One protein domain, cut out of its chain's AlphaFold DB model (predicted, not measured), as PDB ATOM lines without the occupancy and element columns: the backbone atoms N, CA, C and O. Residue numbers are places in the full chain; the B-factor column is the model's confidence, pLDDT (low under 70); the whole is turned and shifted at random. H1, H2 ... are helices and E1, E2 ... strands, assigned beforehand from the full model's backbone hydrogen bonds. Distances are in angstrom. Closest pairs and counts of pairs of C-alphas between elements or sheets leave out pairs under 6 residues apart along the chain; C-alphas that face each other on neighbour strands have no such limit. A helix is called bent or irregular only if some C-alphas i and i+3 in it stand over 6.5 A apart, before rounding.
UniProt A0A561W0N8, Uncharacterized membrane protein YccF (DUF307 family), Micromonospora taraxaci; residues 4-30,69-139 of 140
ATOM      1  N   ASP A   4     -45.903  -8.666   8.326       85.06
ATOM      2  CA  ASP A   4     -46.006  -9.291   7.004       85.06
ATOM      3  C   ASP A   4     -45.907  -8.268   5.862       85.06
ATOM      4  O   ASP A   4     -45.182  -8.491   4.889       85.06
ATOM      5  N   ARG A   5     -46.539  -7.095   6.011       82.69
ATOM      6  CA  ARG A   5     -46.412  -6.014   5.026       82.69
ATOM      7  C   ARG A   5     -44.997  -5.456   4.978       82.69
ATOM      8  O   ARG A   5     -44.475  -5.286   3.886       82.69
ATOM      9  N   VAL A   6     -44.350  -5.226   6.121       81.50
ATOM     10  CA  VAL A   6     -42.969  -4.698   6.159       81.50
ATOM     11  C   VAL A   6     -42.000  -5.629   5.426       81.50
ATOM     12  O   VAL A   6     -41.203  -5.177   4.607       81.50
ATOM     13  N   VAL A   7     -42.122  -6.936   5.665       83.06
ATOM     14  CA  VAL A   7     -41.295  -7.953   5.009       83.06
ATOM     15  C   VAL A   7     -41.565  -7.992   3.502       83.06
ATOM     16  O   VAL A   7     -40.617  -8.005   2.721       83.06
ATOM     17  N   SER A   8     -42.827  -7.948   3.072       83.94
ATOM     18  CA  SER A   8     -43.187  -7.938   1.646       83.94
ATOM     19  C   SER A   8     -42.624  -6.716   0.902       83.94
ATOM     20  O   SER A   8     -42.018  -6.856  -0.162       83.94
ATOM     21  N   ILE A   9     -42.724  -5.520   1.497       83.94
ATOM     22  CA  ILE A   9     -42.216  -4.276   0.896       83.94
ATOM     23  C   ILE A   9     -40.683  -4.311   0.782       83.94
ATOM     24  O   ILE A   9     -40.130  -3.900  -0.239       83.94
ATOM     25  N   ALA A  10     -39.994  -4.851   1.793       84.00
ATOM     26  CA  ALA A  10     -38.542  -5.018   1.761       84.00
ATOM     27  C   ALA A  10     -38.095  -5.971   0.638       84.00
ATOM     28  O   ALA A  10     -37.193  -5.630  -0.130       84.00
ATOM     29  N   HIS A  11     -38.757  -7.124   0.483       85.69
ATOM     30  CA  HIS A  11     -38.459  -8.069  -0.597       85.69
ATOM     31  C   HIS A  11     -38.688  -7.445  -1.978       85.69
ATOM     32  O   HIS A  11     -37.820  -7.544  -2.846       85.69
ATOM     33  N   ALA A  12     -39.807  -6.740  -2.169       86.62
ATOM     34  CA  ALA A  12     -40.083  -6.031  -3.415       86.62
ATOM     35  C   ALA A  12     -38.992  -4.991  -3.728       86.62
ATOM     36  O   ALA A  12     -38.507  -4.923  -4.856       86.62
ATOM     37  N   GLY A  13     -38.543  -4.232  -2.722       86.44
ATOM     38  CA  GLY A  13     -37.465  -3.254  -2.867       86.44
ATOM     39  C   GLY A  13     -36.139  -3.871  -3.322       86.44
ATOM     40  O   GLY A  13     -35.493  -3.334  -4.223       86.44
ATOM     41  N   VAL A  14     -35.745  -5.014  -2.753       88.94
ATOM     42  CA  VAL A  14     -34.525  -5.741  -3.153       88.94
ATOM     43  C   VAL A  14     -34.627  -6.236  -4.597       88.94
ATOM     44  O   VAL A  14     -33.703  -6.023  -5.383       88.94
ATOM     45  N   VAL A  15     -35.762  -6.833  -4.972       91.31
ATOM     46  CA  VAL A  15     -35.990  -7.346  -6.332       91.31
ATOM     47  C   VAL A  15     -35.959  -6.214  -7.360       91.31
ATOM     48  O   VAL A  15     -35.277  -6.331  -8.377       91.31
ATOM     49  N   ILE A  16     -36.616  -5.084  -7.082       91.38
ATOM     50  CA  ILE A  16     -36.615  -3.917  -7.977       91.38
ATOM     51  C   ILE A  16     -35.191  -3.384  -8.178       91.38
ATOM     52  O   ILE A  16     -34.776  -3.150  -9.314       91.38
ATOM     53  N   ARG A  17     -34.413  -3.226  -7.095       91.38
ATOM     54  CA  ARG A  17     -33.010  -2.775  -7.166       91.38
ATOM     55  C   ARG A  17     -32.169  -3.722  -8.022       91.38
ATOM     56  O   ARG A  17     -31.363  -3.256  -8.824       91.38
ATOM     57  N   PHE A  18     -32.355  -5.032  -7.877       93.50
ATOM     58  CA  PHE A  18     -31.640  -6.027  -8.673       93.50
ATOM     59  C   PHE A  18     -31.987  -5.926 -10.164       93.50
ATOM     60  O   PHE A  18     -31.087  -5.825 -10.993       93.50
ATOM     61  N   VAL A  19     -33.278  -5.871 -10.505       92.69
ATOM     62  CA  VAL A  19     -33.738  -5.757 -11.898       92.69
ATOM     63  C   VAL A  19     -33.203  -4.483 -12.554       92.69
ATOM     64  O   VAL A  19     -32.656  -4.548 -13.653       92.69
ATOM     65  N   LEU A  20     -33.288  -3.335 -11.874       91.25
ATOM     66  CA  LEU A  20     -32.771  -2.065 -12.397       91.25
ATOM     67  C   LEU A  20     -31.261  -2.104 -12.634       91.25
ATOM     68  O   LEU A  20     -30.797  -1.595 -13.651       91.25
ATOM     69  N   ASN A  21     -30.504  -2.730 -11.730       93.06
ATOM     70  CA  ASN A  21     -29.071  -2.943 -11.900       93.06
ATOM     71  C   ASN A  21     -28.791  -3.806 -13.143       93.06
ATOM     72  O   ASN A  21     -28.052  -3.379 -14.026       93.06
ATOM     73  N   VAL A  22     -29.441  -4.964 -13.288       93.06
ATOM     74  CA  VAL A  22     -29.247  -5.837 -14.461       93.06
ATOM     75  C   VAL A  22     -29.561  -5.105 -15.769       93.06
ATOM     76  O   VAL A  22     -28.748  -5.123 -16.693       93.06
ATOM     77  N   LEU A  23     -30.694  -4.400 -15.835       91.50
ATOM     78  CA  LEU A  23     -31.059  -3.606 -17.012       91.50
ATOM     79  C   LEU A  23     -30.043  -2.496 -17.294       91.50
ATOM     80  O   LEU A  23     -29.749  -2.194 -18.448       91.50
ATOM     81  N   TRP A  24     -29.466  -1.910 -16.253       92.19
ATOM     82  CA  TRP A  24     -28.462  -0.870 -16.379       92.19
ATOM     83  C   TRP A  24     -27.130  -1.342 -16.966       92.19
ATOM     84  O   TRP A  24     -26.536  -0.588 -17.741       92.19
ATOM     85  N   LEU A  25     -26.669  -2.570 -16.687       90.75
ATOM     86  CA  LEU A  25     -25.461  -3.077 -17.363       90.75
ATOM     87  C   LEU A  25     -25.649  -3.150 -18.869       90.75
ATOM     88  O   LEU A  25     -24.716  -2.843 -19.607       90.75
ATOM     89  N   VAL A  26     -26.833  -3.587 -19.295       86.94
ATOM     90  CA  VAL A  26     -27.118  -3.891 -20.697       86.94
ATOM     91  C   VAL A  26     -27.505  -2.625 -21.462       86.94
ATOM     92  O   VAL A  26     -26.967  -2.373 -22.533       86.94
ATOM     93  N   PHE A  27     -28.401  -1.808 -20.902       83.75
ATOM     94  CA  PHE A  27     -29.017  -0.670 -21.597       83.75
ATOM     95  C   PHE A  27     -28.579   0.697 -21.064       83.75
ATOM     96  O   PHE A  27     -28.559   1.671 -21.809       83.75
ATOM     97  N   GLY A  28     -28.225   0.791 -19.781       77.19
ATOM     98  CA  GLY A  28     -27.853   2.052 -19.129       77.19
ATOM     99  C   GLY A  28     -26.393   2.472 -19.326       77.19
ATOM    100  O   GLY A  28     -26.006   3.559 -18.901       77.19
ATOM    101  N   GLY A  29     -25.579   1.622 -19.961       81.56
ATOM    102  CA  GLY A  29     -24.157   1.877 -20.192       81.56
ATOM    103  C   GLY A  29     -23.262   1.567 -18.988       81.56
ATOM    104  O   GLY A  29     -22.112   2.003 -18.973       81.56
ATOM    105  N   GLY A  30     -23.738   0.803 -17.996       83.94
ATOM    106  CA  GLY A  30     -22.983   0.501 -16.772       83.94
ATOM    107  C   GLY A  30     -21.602  -0.112 -17.018       83.94
ATOM    108  O   GLY A  30     -20.626   0.299 -16.392       83.94
ATOM    109  N   GLY A  69     -29.625   1.383  -5.350       90.12
ATOM    110  CA  GLY A  69     -29.518   0.981  -3.947       90.12
ATOM    111  C   GLY A  69     -28.233   1.439  -3.256       90.12
ATOM    112  O   GLY A  69     -28.004   1.030  -2.130       90.12
ATOM    113  N   ARG A  70     -27.420   2.296  -3.889       92.12
ATOM    114  CA  ARG A  70     -26.213   2.898  -3.300       92.12
ATOM    115  C   ARG A  70     -26.222   4.409  -3.442       92.12
ATOM    116  O   ARG A  70     -26.894   4.934  -4.323       92.12
ATOM    117  N   THR A  71     -25.507   5.136  -2.599       91.44
ATOM    118  CA  THR A  71     -25.384   6.594  -2.674       91.44
ATOM    119  C   THR A  71     -23.990   7.051  -2.266       91.44
ATOM    120  O   THR A  71     -23.259   6.324  -1.598       91.44
ATOM    121  N   VAL A  72     -23.609   8.252  -2.700       91.38
ATOM    122  CA  VAL A  72     -22.286   8.821  -2.441       91.38
ATOM    123  C   VAL A  72     -22.395   9.877  -1.353       91.38
ATOM    124  O   VAL A  72     -22.963  10.946  -1.579       91.38
ATOM    125  N   VAL A  73     -21.802   9.602  -0.196       91.75
ATOM    126  CA  VAL A  73     -21.806  10.501   0.965       91.75
ATOM    127  C   VAL A  73     -20.414  11.093   1.211       91.75
ATOM    128  O   VAL A  73     -19.409  10.516   0.783       91.75
ATOM    129  N   PRO A  74     -20.312  12.279   1.835       90.44
ATOM    130  CA  PRO A  74     -19.035  12.808   2.302       90.44
ATOM    131  C   PRO A  74     -18.427  11.897   3.374       90.44
ATOM    132  O   PRO A  74     -19.114  11.501   4.311       90.44
ATOM    133  N   LYS A  75     -17.133  11.593   3.250       89.12
ATOM    134  CA  LYS A  75     -16.400  10.786   4.225       89.12
ATOM    135  C   LYS A  75     -15.995  11.652   5.430       89.12
ATOM    136  O   LYS A  75     -15.354  12.690   5.223       89.12
ATOM    137  N   PRO A  76     -16.286  11.234   6.677       85.56
ATOM    138  CA  PRO A  76     -15.798  11.922   7.869       85.56
ATOM    139  C   PRO A  76     -14.265  12.012   7.870       85.56
ATOM    140  O   PRO A  76     -13.577  11.024   7.617       85.56
ATOM    141  N   GLY A  77     -13.719  13.204   8.123       82.00
ATOM    142  CA  GLY A  77     -12.269  13.446   8.117       82.00
ATOM    143  C   GLY A  77     -11.666  13.800   6.750       82.00
ATOM    144  O   GLY A  77     -10.450  13.958   6.646       82.00
ATOM    145  N   ALA A  78     -12.478  13.967   5.699       84.00
ATOM    146  CA  ALA A  78     -12.016  14.567   4.448       84.00
ATOM    147  C   ALA A  78     -11.619  16.040   4.675       84.00
ATOM    148  O   ALA A  78     -12.469  16.899   4.889       84.00
ATOM    149  N   GLY A  79     -10.313  16.319   4.661       86.00
ATOM    150  CA  GLY A  79      -9.762  17.656   4.901       86.00
ATOM    151  C   GLY A  79      -9.414  18.437   3.629       86.00
ATOM    152  O   GLY A  79      -9.652  17.993   2.503       86.00
ATOM    153  N   VAL A  80      -8.758  19.585   3.821       88.06
ATOM    154  CA  VAL A  80      -8.323  20.521   2.761       88.06
ATOM    155  C   VAL A  80      -7.535  19.829   1.641       88.06
ATOM    156  O   VAL A  80      -7.736  20.141   0.470       88.06
ATOM    157  N   ALA A  81      -6.715  18.826   1.970       87.44
ATOM    158  CA  ALA A  81      -5.963  18.045   0.987       87.44
ATOM    159  C   ALA A  81      -6.864  17.348  -0.054       87.44
ATOM    160  O   ALA A  81      -6.534  17.329  -1.237       87.44
ATOM    161  N   SER A  82      -8.033  16.831   0.354       87.81
ATOM    162  CA  SER A  82      -9.007  16.260  -0.588       87.81
ATOM    163  C   SER A  82      -9.616  17.344  -1.475       87.81
ATOM    164  O   SER A  82      -9.834  17.105  -2.658       87.81
ATOM    165  N   GLY A  83      -9.866  18.539  -0.937       88.56
ATOM    166  CA  GLY A  83     -10.338  19.683  -1.720       88.56
ATOM    167  C   GLY A  83      -9.347  20.081  -2.813       88.56
ATOM    168  O   GLY A  83      -9.717  20.122  -3.982       88.56
ATOM    169  N   LEU A  84      -8.075  20.279  -2.453       90.19
ATOM    170  CA  LEU A  84      -7.011  20.640  -3.399       90.19
ATOM    171  C   LEU A  84      -6.794  19.563  -4.467       90.19
ATOM    172  O   LEU A  84      -6.682  19.877  -5.651       90.19
ATOM    173  N   ALA A  85      -6.801  18.289  -4.068       89.75
ATOM    174  CA  ALA A  85      -6.718  17.185  -5.012       89.75
ATOM    175  C   ALA A  85      -7.904  17.196  -5.991       89.75
ATOM    176  O   ALA A  85      -7.698  17.069  -7.193       89.75
ATOM    177  N   ASN A  86      -9.135  17.412  -5.518       92.31
ATOM    178  CA  ASN A  86     -10.300  17.487  -6.404       92.31
ATOM    179  C   ASN A  86     -10.208  18.643  -7.411       92.31
ATOM    180  O   ASN A  86     -10.639  18.467  -8.544       92.31
ATOM    181  N   VAL A  87      -9.613  19.785  -7.056       91.62
ATOM    182  CA  VAL A  87      -9.376  20.867  -8.032       91.62
ATOM    183  C   VAL A  87      -8.469  20.382  -9.163       91.62
ATOM    184  O   VAL A  87      -8.810  20.547 -10.334       91.62
ATOM    185  N   LEU A  88      -7.356  19.719  -8.829       89.81
ATOM    186  CA  LEU A  88      -6.466  19.126  -9.830       89.81
ATOM    187  C   LEU A  88      -7.201  18.081 -10.685       89.81
ATOM    188  O   LEU A  88      -7.089  18.088 -11.908       89.81
ATOM    189  N   TRP A  89      -8.005  17.222 -10.056       90.62
ATOM    190  CA  TRP A  89      -8.825  16.233 -10.754       90.62
ATOM    191  C   TRP A  89      -9.790  16.869 -11.747       90.62
ATOM    192  O   TRP A  89      -9.850  16.433 -12.895       90.62
ATOM    193  N   VAL A  90     -10.539  17.889 -11.318       91.19
ATOM    194  CA  VAL A  90     -11.522  18.579 -12.155       91.19
ATOM    195  C   VAL A  90     -10.858  19.124 -13.404       91.19
ATOM    196  O   VAL A  90     -11.439  18.955 -14.462       91.19
ATOM    197  N   VAL A  91      -9.658  19.703 -13.307       88.12
ATOM    198  CA  VAL A  91      -8.921  20.243 -14.463       88.12
ATOM    199  C   VAL A  91      -8.439  19.134 -15.405       88.12
ATOM    200  O   VAL A  91      -8.533  19.283 -16.622       88.12
ATOM    201  N   LEU A  92      -7.951  18.016 -14.861       84.62
ATOM    202  CA  LEU A  92      -7.353  16.938 -15.655       84.62
ATOM    203  C   LEU A  92      -8.390  16.015 -16.314       84.62
ATOM    204  O   LEU A  92      -8.270  15.709 -17.497       84.62
ATOM    205  N   ALA A  93      -9.389  15.547 -15.559       84.69
ATOM    206  CA  ALA A  93     -10.287  14.466 -15.990       84.69
ATOM    207  C   ALA A  93     -11.742  14.606 -15.508       84.69
ATOM    208  O   ALA A  93     -12.661  14.136 -16.181       84.69
ATOM    209  N   GLY A  94     -11.980  15.254 -14.363       86.12
ATOM    210  CA  GLY A  94     -13.292  15.276 -13.714       86.12
ATOM    211  C   GLY A  94     -14.389  15.935 -14.547       86.12
ATOM    212  O   GLY A  94     -15.520  15.448 -14.556       86.12
ATOM    213  N   TRP A  95     -14.070  16.999 -15.291       89.38
ATOM    214  CA  TRP A  95     -15.055  17.682 -16.135       89.38
ATOM    215  C   TRP A  95     -15.462  16.865 -17.366       89.38
ATOM    216  O   TRP A  95     -16.646  16.822 -17.694       89.38
ATOM    217  N   TRP A  96     -14.515  16.158 -17.995       88.50
ATOM    218  CA  TRP A  96     -14.798  15.263 -19.121       88.50
ATOM    219  C   TRP A  96     -15.740  14.136 -18.698       88.50
ATOM    220  O   TRP A  96     -16.758  13.912 -19.346       88.50
ATOM    221  N   LEU A  97     -15.449  13.479 -17.570       88.25
ATOM    222  CA  LEU A  97     -16.269  12.383 -17.042       88.25
ATOM    223  C   LEU A  97     -17.670  12.860 -16.639       88.25
ATOM    224  O   LEU A  97     -18.667  12.214 -16.967       88.25
ATOM    225  N   ALA A  98     -17.761  14.012 -15.971       92.44
ATOM    226  CA  ALA A  98     -19.037  14.633 -15.633       92.44
ATOM    227  C   ALA A  98     -19.861  14.954 -16.890       92.44
ATOM    228  O   ALA A  98     -21.052  14.644 -16.939       92.44
ATOM    229  N   LEU A  99     -19.230  15.515 -17.925       92.50
ATOM    230  CA  LEU A  99     -19.893  15.817 -19.189       92.50
ATOM    231  C   LEU A  99     -20.354  14.545 -19.908       92.50
ATOM    232  O   LEU A  99     -21.488  14.503 -20.379       92.50
ATOM    233  N   SER A 100     -19.537  13.488 -19.941       90.75
ATOM    234  CA  SER A 100     -19.930  12.192 -20.507       90.75
ATOM    235  C   SER A 100     -21.189  11.641 -19.837       90.75
ATOM    236  O   SER A 100     -22.095  11.185 -20.531       90.75
ATOM    237  N   HIS A 101     -21.298  11.749 -18.510       92.75
ATOM    238  CA  HIS A 101     -22.511  11.366 -17.787       92.75
ATOM    239  C   HIS A 101     -23.714  12.243 -18.125       92.75
ATOM    240  O   HIS A 101     -24.816  11.722 -18.279       92.75
ATOM    241  N   ILE A 102     -23.529  13.558 -18.255       94.31
ATOM    242  CA  ILE A 102     -24.619  14.466 -18.628       94.31
ATOM    243  C   ILE A 102     -25.145  14.114 -20.023       94.31
ATOM    244  O   ILE A 102     -26.348  13.939 -20.200       94.31
ATOM    245  N   LEU A 103     -24.250  13.953 -21.000       93.62
ATOM    246  CA  LEU A 103     -24.618  13.635 -22.378       93.62
ATOM    247  C   LEU A 103     -25.282  12.257 -22.485       93.62
ATOM    248  O   LEU A 103     -26.344  12.141 -23.096       93.62
ATOM    249  N   ALA A 104     -24.713  11.234 -21.842       90.69
ATOM    250  CA  ALA A 104     -25.313   9.903 -21.790       90.69
ATOM    251  C   ALA A 104     -26.682   9.930 -21.095       90.69
ATOM    252  O   ALA A 104     -27.633   9.307 -21.565       90.69
ATOM    253  N   GLY A 105     -26.804  10.692 -20.005       92.50
ATOM    254  CA  GLY A 105     -28.051  10.845 -19.270       92.50
ATOM    255  C   GLY A 105     -29.154  11.481 -20.115       92.50
ATOM    256  O   GLY A 105     -30.262  10.953 -20.169       92.50
ATOM    257  N   ILE A 106     -28.837  12.562 -20.833       94.19
ATOM    258  CA  ILE A 106     -29.766  13.222 -21.759       94.19
ATOM    259  C   ILE A 106     -30.177  12.260 -22.877       94.19
ATOM    260  O   ILE A 106     -31.372  12.103 -23.124       94.19
ATOM    261  N   ALA A 107     -29.220  11.577 -23.509       91.75
ATOM    262  CA  ALA A 107     -29.497  10.627 -24.585       91.75
ATOM    263  C   ALA A 107     -30.445   9.501 -24.134       91.75
ATOM    264  O   ALA A 107     -31.395   9.165 -24.838       91.75
ATOM    265  N   LEU A 108     -30.242   8.965 -22.927       91.19
ATOM    266  CA  LEU A 108     -31.121   7.949 -22.349       91.19
ATOM    267  C   LEU A 108     -32.514   8.507 -22.030       91.19
ATOM    268  O   LEU A 108     -33.512   7.843 -22.315       91.19
ATOM    269  N   CYS A 109     -32.613   9.731 -21.506       92.81
ATOM    270  CA  CYS A 109     -33.899  10.373 -21.222       92.81
ATOM    271  C   CYS A 109     -34.751  10.602 -22.482       92.81
ATOM    272  O   CYS A 109     -35.972  10.478 -22.407       92.81
ATOM    273  N   VAL A 110     -34.134  10.868 -23.640       91.88
ATOM    274  CA  VAL A 110     -34.852  11.047 -24.920       91.88
ATOM    275  C   VAL A 110     -35.648   9.798 -25.311       91.88
ATOM    276  O   VAL A 110     -36.706   9.908 -25.922       91.88
ATOM    277  N   THR A 111     -35.199   8.608 -24.911       88.31
ATOM    278  CA  THR A 111     -35.888   7.347 -25.237       88.31
ATOM    279  C   THR A 111     -37.139   7.076 -24.391       88.31
ATOM    280  O   THR A 111     -37.813   6.078 -24.636       88.31
ATOM    281  N   ILE A 112     -37.455   7.931 -23.402       87.00
ATOM    282  CA  ILE A 112     -38.508   7.791 -22.371       87.00
ATOM    283  C   ILE A 112     -38.312   6.556 -21.470       87.00
ATOM    284  O   ILE A 112     -38.229   6.677 -20.251       87.00
ATOM    285  N   ILE A 113     -38.154   5.369 -22.050       87.00
ATOM    286  CA  ILE A 113     -37.848   4.108 -21.363       87.00
ATOM    287  C   ILE A 113     -36.507   4.203 -20.618       87.00
ATOM    288  O   ILE A 113     -36.341   3.604 -19.558       87.00
ATOM    289  N   GLY A 114     -35.557   4.986 -21.139       88.25
ATOM    290  CA  GLY A 114     -34.245   5.193 -20.534       88.25
ATOM    291  C   GLY A 114     -34.195   6.219 -19.401       88.25
ATOM    292  O   GLY A 114     -33.145   6.345 -18.775       88.25
ATOM    293  N   ILE A 115     -35.291   6.919 -19.077       90.62
ATOM    294  CA  ILE A 115     -35.353   7.894 -17.969       90.62
ATOM    295  C   ILE A 115     -34.744   7.371 -16.651       90.62
ATOM    296  O   ILE A 115     -33.899   8.075 -16.092       90.62
ATOM    297  N   PRO A 116     -35.074   6.165 -16.135       88.75
ATOM    298  CA  PRO A 116     -34.450   5.658 -14.908       88.75
ATOM    299  C   PRO A 116     -32.918   5.550 -15.005       88.75
ATOM    300  O   PRO A 116     -32.215   5.815 -14.028       88.75
ATOM    301  N   PHE A 117     -32.380   5.217 -16.181       92.00
ATOM    302  CA  PHE A 117     -30.937   5.144 -16.427       92.00
ATOM    303  C   PHE A 117     -30.321   6.536 -16.635       92.00
ATOM    304  O   PHE A 117     -29.204   6.800 -16.191       92.00
ATOM    305  N   GLY A 118     -31.056   7.467 -17.241       92.62
ATOM    306  CA  GLY A 118     -30.640   8.862 -17.343       92.62
ATOM    307  C   GLY A 118     -30.466   9.502 -15.964       92.62
ATOM    308  O   GLY A 118     -29.429  10.096 -15.671       92.62
ATOM    309  N   ILE A 119     -31.421   9.264 -15.063       92.81
ATOM    310  CA  ILE A 119     -31.350   9.704 -13.663       92.81
ATOM    311  C   ILE A 119     -30.139   9.085 -12.947       92.81
ATOM    312  O   ILE A 119     -29.437   9.784 -12.211       92.81
ATOM    313  N   ALA A 120     -29.848   7.800 -13.174       92.25
ATOM    314  CA  ALA A 120     -28.665   7.153 -12.606       92.25
ATOM    315  C   ALA A 120     -27.351   7.801 -13.090       92.25
ATOM    316  O   ALA A 120     -26.449   8.022 -12.279       92.25
ATOM    317  N   ASN A 121     -27.265   8.187 -14.368       92.62
ATOM    318  CA  ASN A 121     -26.132   8.950 -14.898       92.62
ATOM    319  C   ASN A 121     -25.989  10.316 -14.221       92.62
ATOM    320  O   ASN A 121     -24.905  10.651 -13.746       92.62
ATOM    321  N   PHE A 122     -27.073  11.083 -14.096       93.94
ATOM    322  CA  PHE A 122     -27.023  12.388 -13.431       93.94
ATOM    323  C   PHE A 122     -26.615  12.284 -11.960       93.94
ATOM    324  O   PHE A 122     -25.881  13.131 -11.458       93.94
ATOM    325  N   LYS A 123     -27.008  11.209 -11.273       92.00
ATOM    326  CA  LYS A 123     -26.583  10.932  -9.896       92.00
ATOM    327  C   LYS A 123     -25.080  10.651  -9.772       92.00
ATOM    328  O   LYS A 123     -24.500  10.905  -8.716       92.00
ATOM    329  N   LEU A 124     -24.445  10.127 -10.819       91.56
ATOM    330  CA  LEU A 124     -23.000   9.887 -10.856       91.56
ATOM    331  C   LEU A 124     -22.203  11.176 -11.097       91.56
ATOM    332  O   LEU A 124     -21.063  11.255 -10.645       91.56
ATOM    333  N   VAL A 125     -22.796  12.208 -11.714       94.31
ATOM    334  CA  VAL A 125     -22.110  13.465 -12.083       94.31
ATOM    335  C   VAL A 125     -21.376  14.125 -10.907       94.31
ATOM    336  O   VAL A 125     -20.181  14.387 -11.051       94.31
ATOM    337  N   PRO A 126     -21.988  14.362  -9.726       92.31
ATOM    338  CA  PRO A 126     -21.277  15.013  -8.626       92.31
ATOM    339  C   PRO A 126     -20.112  14.169  -8.101       92.31
ATOM    340  O   PRO A 126     -19.098  14.709  -7.663       92.31
ATOM    341  N   ALA A 127     -20.254  12.843  -8.145       91.81
ATOM    342  CA  ALA A 127     -19.215  11.919  -7.718       91.81
ATOM    343  C   ALA A 127     -18.059  11.870  -8.731       91.81
ATOM    344  O   ALA A 127     -16.906  11.877  -8.318       91.81
ATOM    345  N   ALA A 128     -18.369  11.891 -10.031       90.81
ATOM    346  CA  ALA A 128     -17.409  11.974 -11.133       90.81
ATOM    347  C   ALA A 128     -16.593  13.271 -11.091       90.81
ATOM    348  O   ALA A 128     -15.378  13.262 -11.281       90.81
ATOM    349  N   PHE A 129     -17.274  14.385 -10.815       92.50
ATOM    350  CA  PHE A 129     -16.666  15.707 -10.755       92.50
ATOM    351  C   PHE A 129     -15.799  15.882  -9.502       92.50
ATOM    352  O   PHE A 129     -14.728  16.472  -9.581       92.50
ATOM    353  N   TRP A 130     -16.231  15.344  -8.354       93.06
ATOM    354  CA  TRP A 130     -15.569  15.554  -7.062       93.06
ATOM    355  C   TRP A 130     -15.400  14.248  -6.258       93.06
ATOM    356  O   TRP A 130     -16.079  14.034  -5.244       93.06
ATOM    357  N   PRO A 131     -14.518  13.333  -6.697       90.69
ATOM    358  CA  PRO A 131     -14.464  11.987  -6.145       90.69
ATOM    359  C   PRO A 131     -13.734  11.883  -4.797       90.69
ATOM    360  O   PRO A 131     -14.077  11.014  -3.991       90.69
ATOM    361  N   LEU A 132     -12.726  12.707  -4.492       92.19
ATOM    362  CA  LEU A 132     -11.959  12.529  -3.247       92.19
ATOM    363  C   LEU A 132     -12.741  13.019  -2.028       92.19
ATOM    364  O   LEU A 132     -13.489  13.993  -2.102       92.19
ATOM    365  N   GLY A 133     -12.548  12.342  -0.892       90.62
ATOM    366  CA  GLY A 133     -13.270  12.649   0.346       90.62
ATOM    367  C   GLY A 133     -14.732  12.189   0.351       90.62
ATOM    368  O   GLY A 133     -15.516  12.635   1.182       90.62
ATOM    369  N   ARG A 134     -15.115  11.310  -0.577       90.75
ATOM    370  CA  ARG A 134     -16.440  10.682  -0.641       90.75
ATOM    371  C   ARG A 134     -16.352   9.185  -0.393       90.75
ATOM    372  O   ARG A 134     -15.291   8.602  -0.600       90.75
ATOM    373  N   GLU A 135     -17.457   8.558  -0.027       91.81
ATOM    374  CA  GLU A 135     -17.599   7.104   0.034       91.81
ATOM    375  C   GLU A 135     -18.951   6.655  -0.522       91.81
ATOM    376  O   GLU A 135     -19.912   7.424  -0.548       91.81
ATOM    377  N   VAL A 136     -18.988   5.425  -1.037       92.50
ATOM    378  CA  VAL A 136     -20.193   4.811  -1.600       92.50
ATOM    379  C   VAL A 136     -20.768   3.900  -0.526       92.50
ATOM    380  O   VAL A 136     -20.097   2.960  -0.108       92.50
ATOM    381  N   VAL A 137     -21.990   4.184  -0.094       92.75
ATOM    382  CA  VAL A 137     -22.709   3.430   0.940       92.75
ATOM    383  C   VAL A 137     -24.028   2.916   0.387       92.75
ATOM    384  O   VAL A 137     -24.528   3.434  -0.616       92.75
ATOM    385  N   ASP A 138     -24.607   1.911   1.033       91.94
ATOM    386  CA  ASP A 138     -25.941   1.447   0.671       91.94
ATOM    387  C   ASP A 138     -26.984   2.523   1.005       91.94
ATOM    388  O   ASP A 138     -26.922   3.208   2.027       91.94
ATOM    389  N   ALA A 139     -27.919   2.716   0.080       84.31
ATOM    390  CA  ALA A 139     -29.009   3.658   0.235       84.31
ATOM    391  C   ALA A 139     -30.089   3.058   1.161       84.31
ATOM    392  O   ALA A 139     -30.381   1.860   1.017       84.31
TER     393      ALA A 139
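What this domain is: This is residues 4 to 30 and 69 to 139 of the 140 residues of the protein "Uncharacterized membrane protein YccF (DUF307 family)" of Micromonospora taraxaci (UniProt A0A561W0N8). In a flat, loose frame, bent helix H2 makes an L, H3 folds back along its arm H2b, the antiparallel ribbon E1 E2 lies beyond H3, and H1 slants off, residues 4 to 12 sticking out. The printed part has 98 residues, three named helices and two named strands, ordered H1 E1 H2 H3 E2. It is mostly helix and loose, radius of gyration of the C-alphas 16.2 A, spanning 49 by 34 by 16 A.

Where its parts are: H1, residues 4 to 26, 34.0 A long, begins at C-alpha 4 (-46.006, -9.291, 7.004). E1 is residues 70 to 74. H2, residues 80 to 110, one helix by its hydrogen bonds, is bent, C-alphas 92 and 95 being 7.8 A apart; its arms are H2a, 80 to 92, and H2b, 95 to 110. H3, 115 to 129, is only just irregular: C-alphas 123 and 126 are 6.8 A apart. E2, 134 to 138, ends at C-alpha 138 (-25.941, 1.447, 0.671).

How they stand to each other: H2b and H3 touch as a hairpin, a shallow tilt of 8 degrees, closest C-alphas Gly 105 and Gly 118, 3.8 A. H1 is close but not clearly touching H3, closest C-alphas Trp 24 and Phe 117, 6.5 A. Between E1 and E2, N 71 and O 137 are within hydrogen-bond range, 2.8 A. Every O i to N i+4 pair is within range in H2a and H2b, 18 of 19 in H1, 9 of 11 in H3.

The domain as a whole: Residues 31 to 68 are not printed, C-alphas 30 and 69 standing 14.4 A apart. No printed residue is under pLDDT 70.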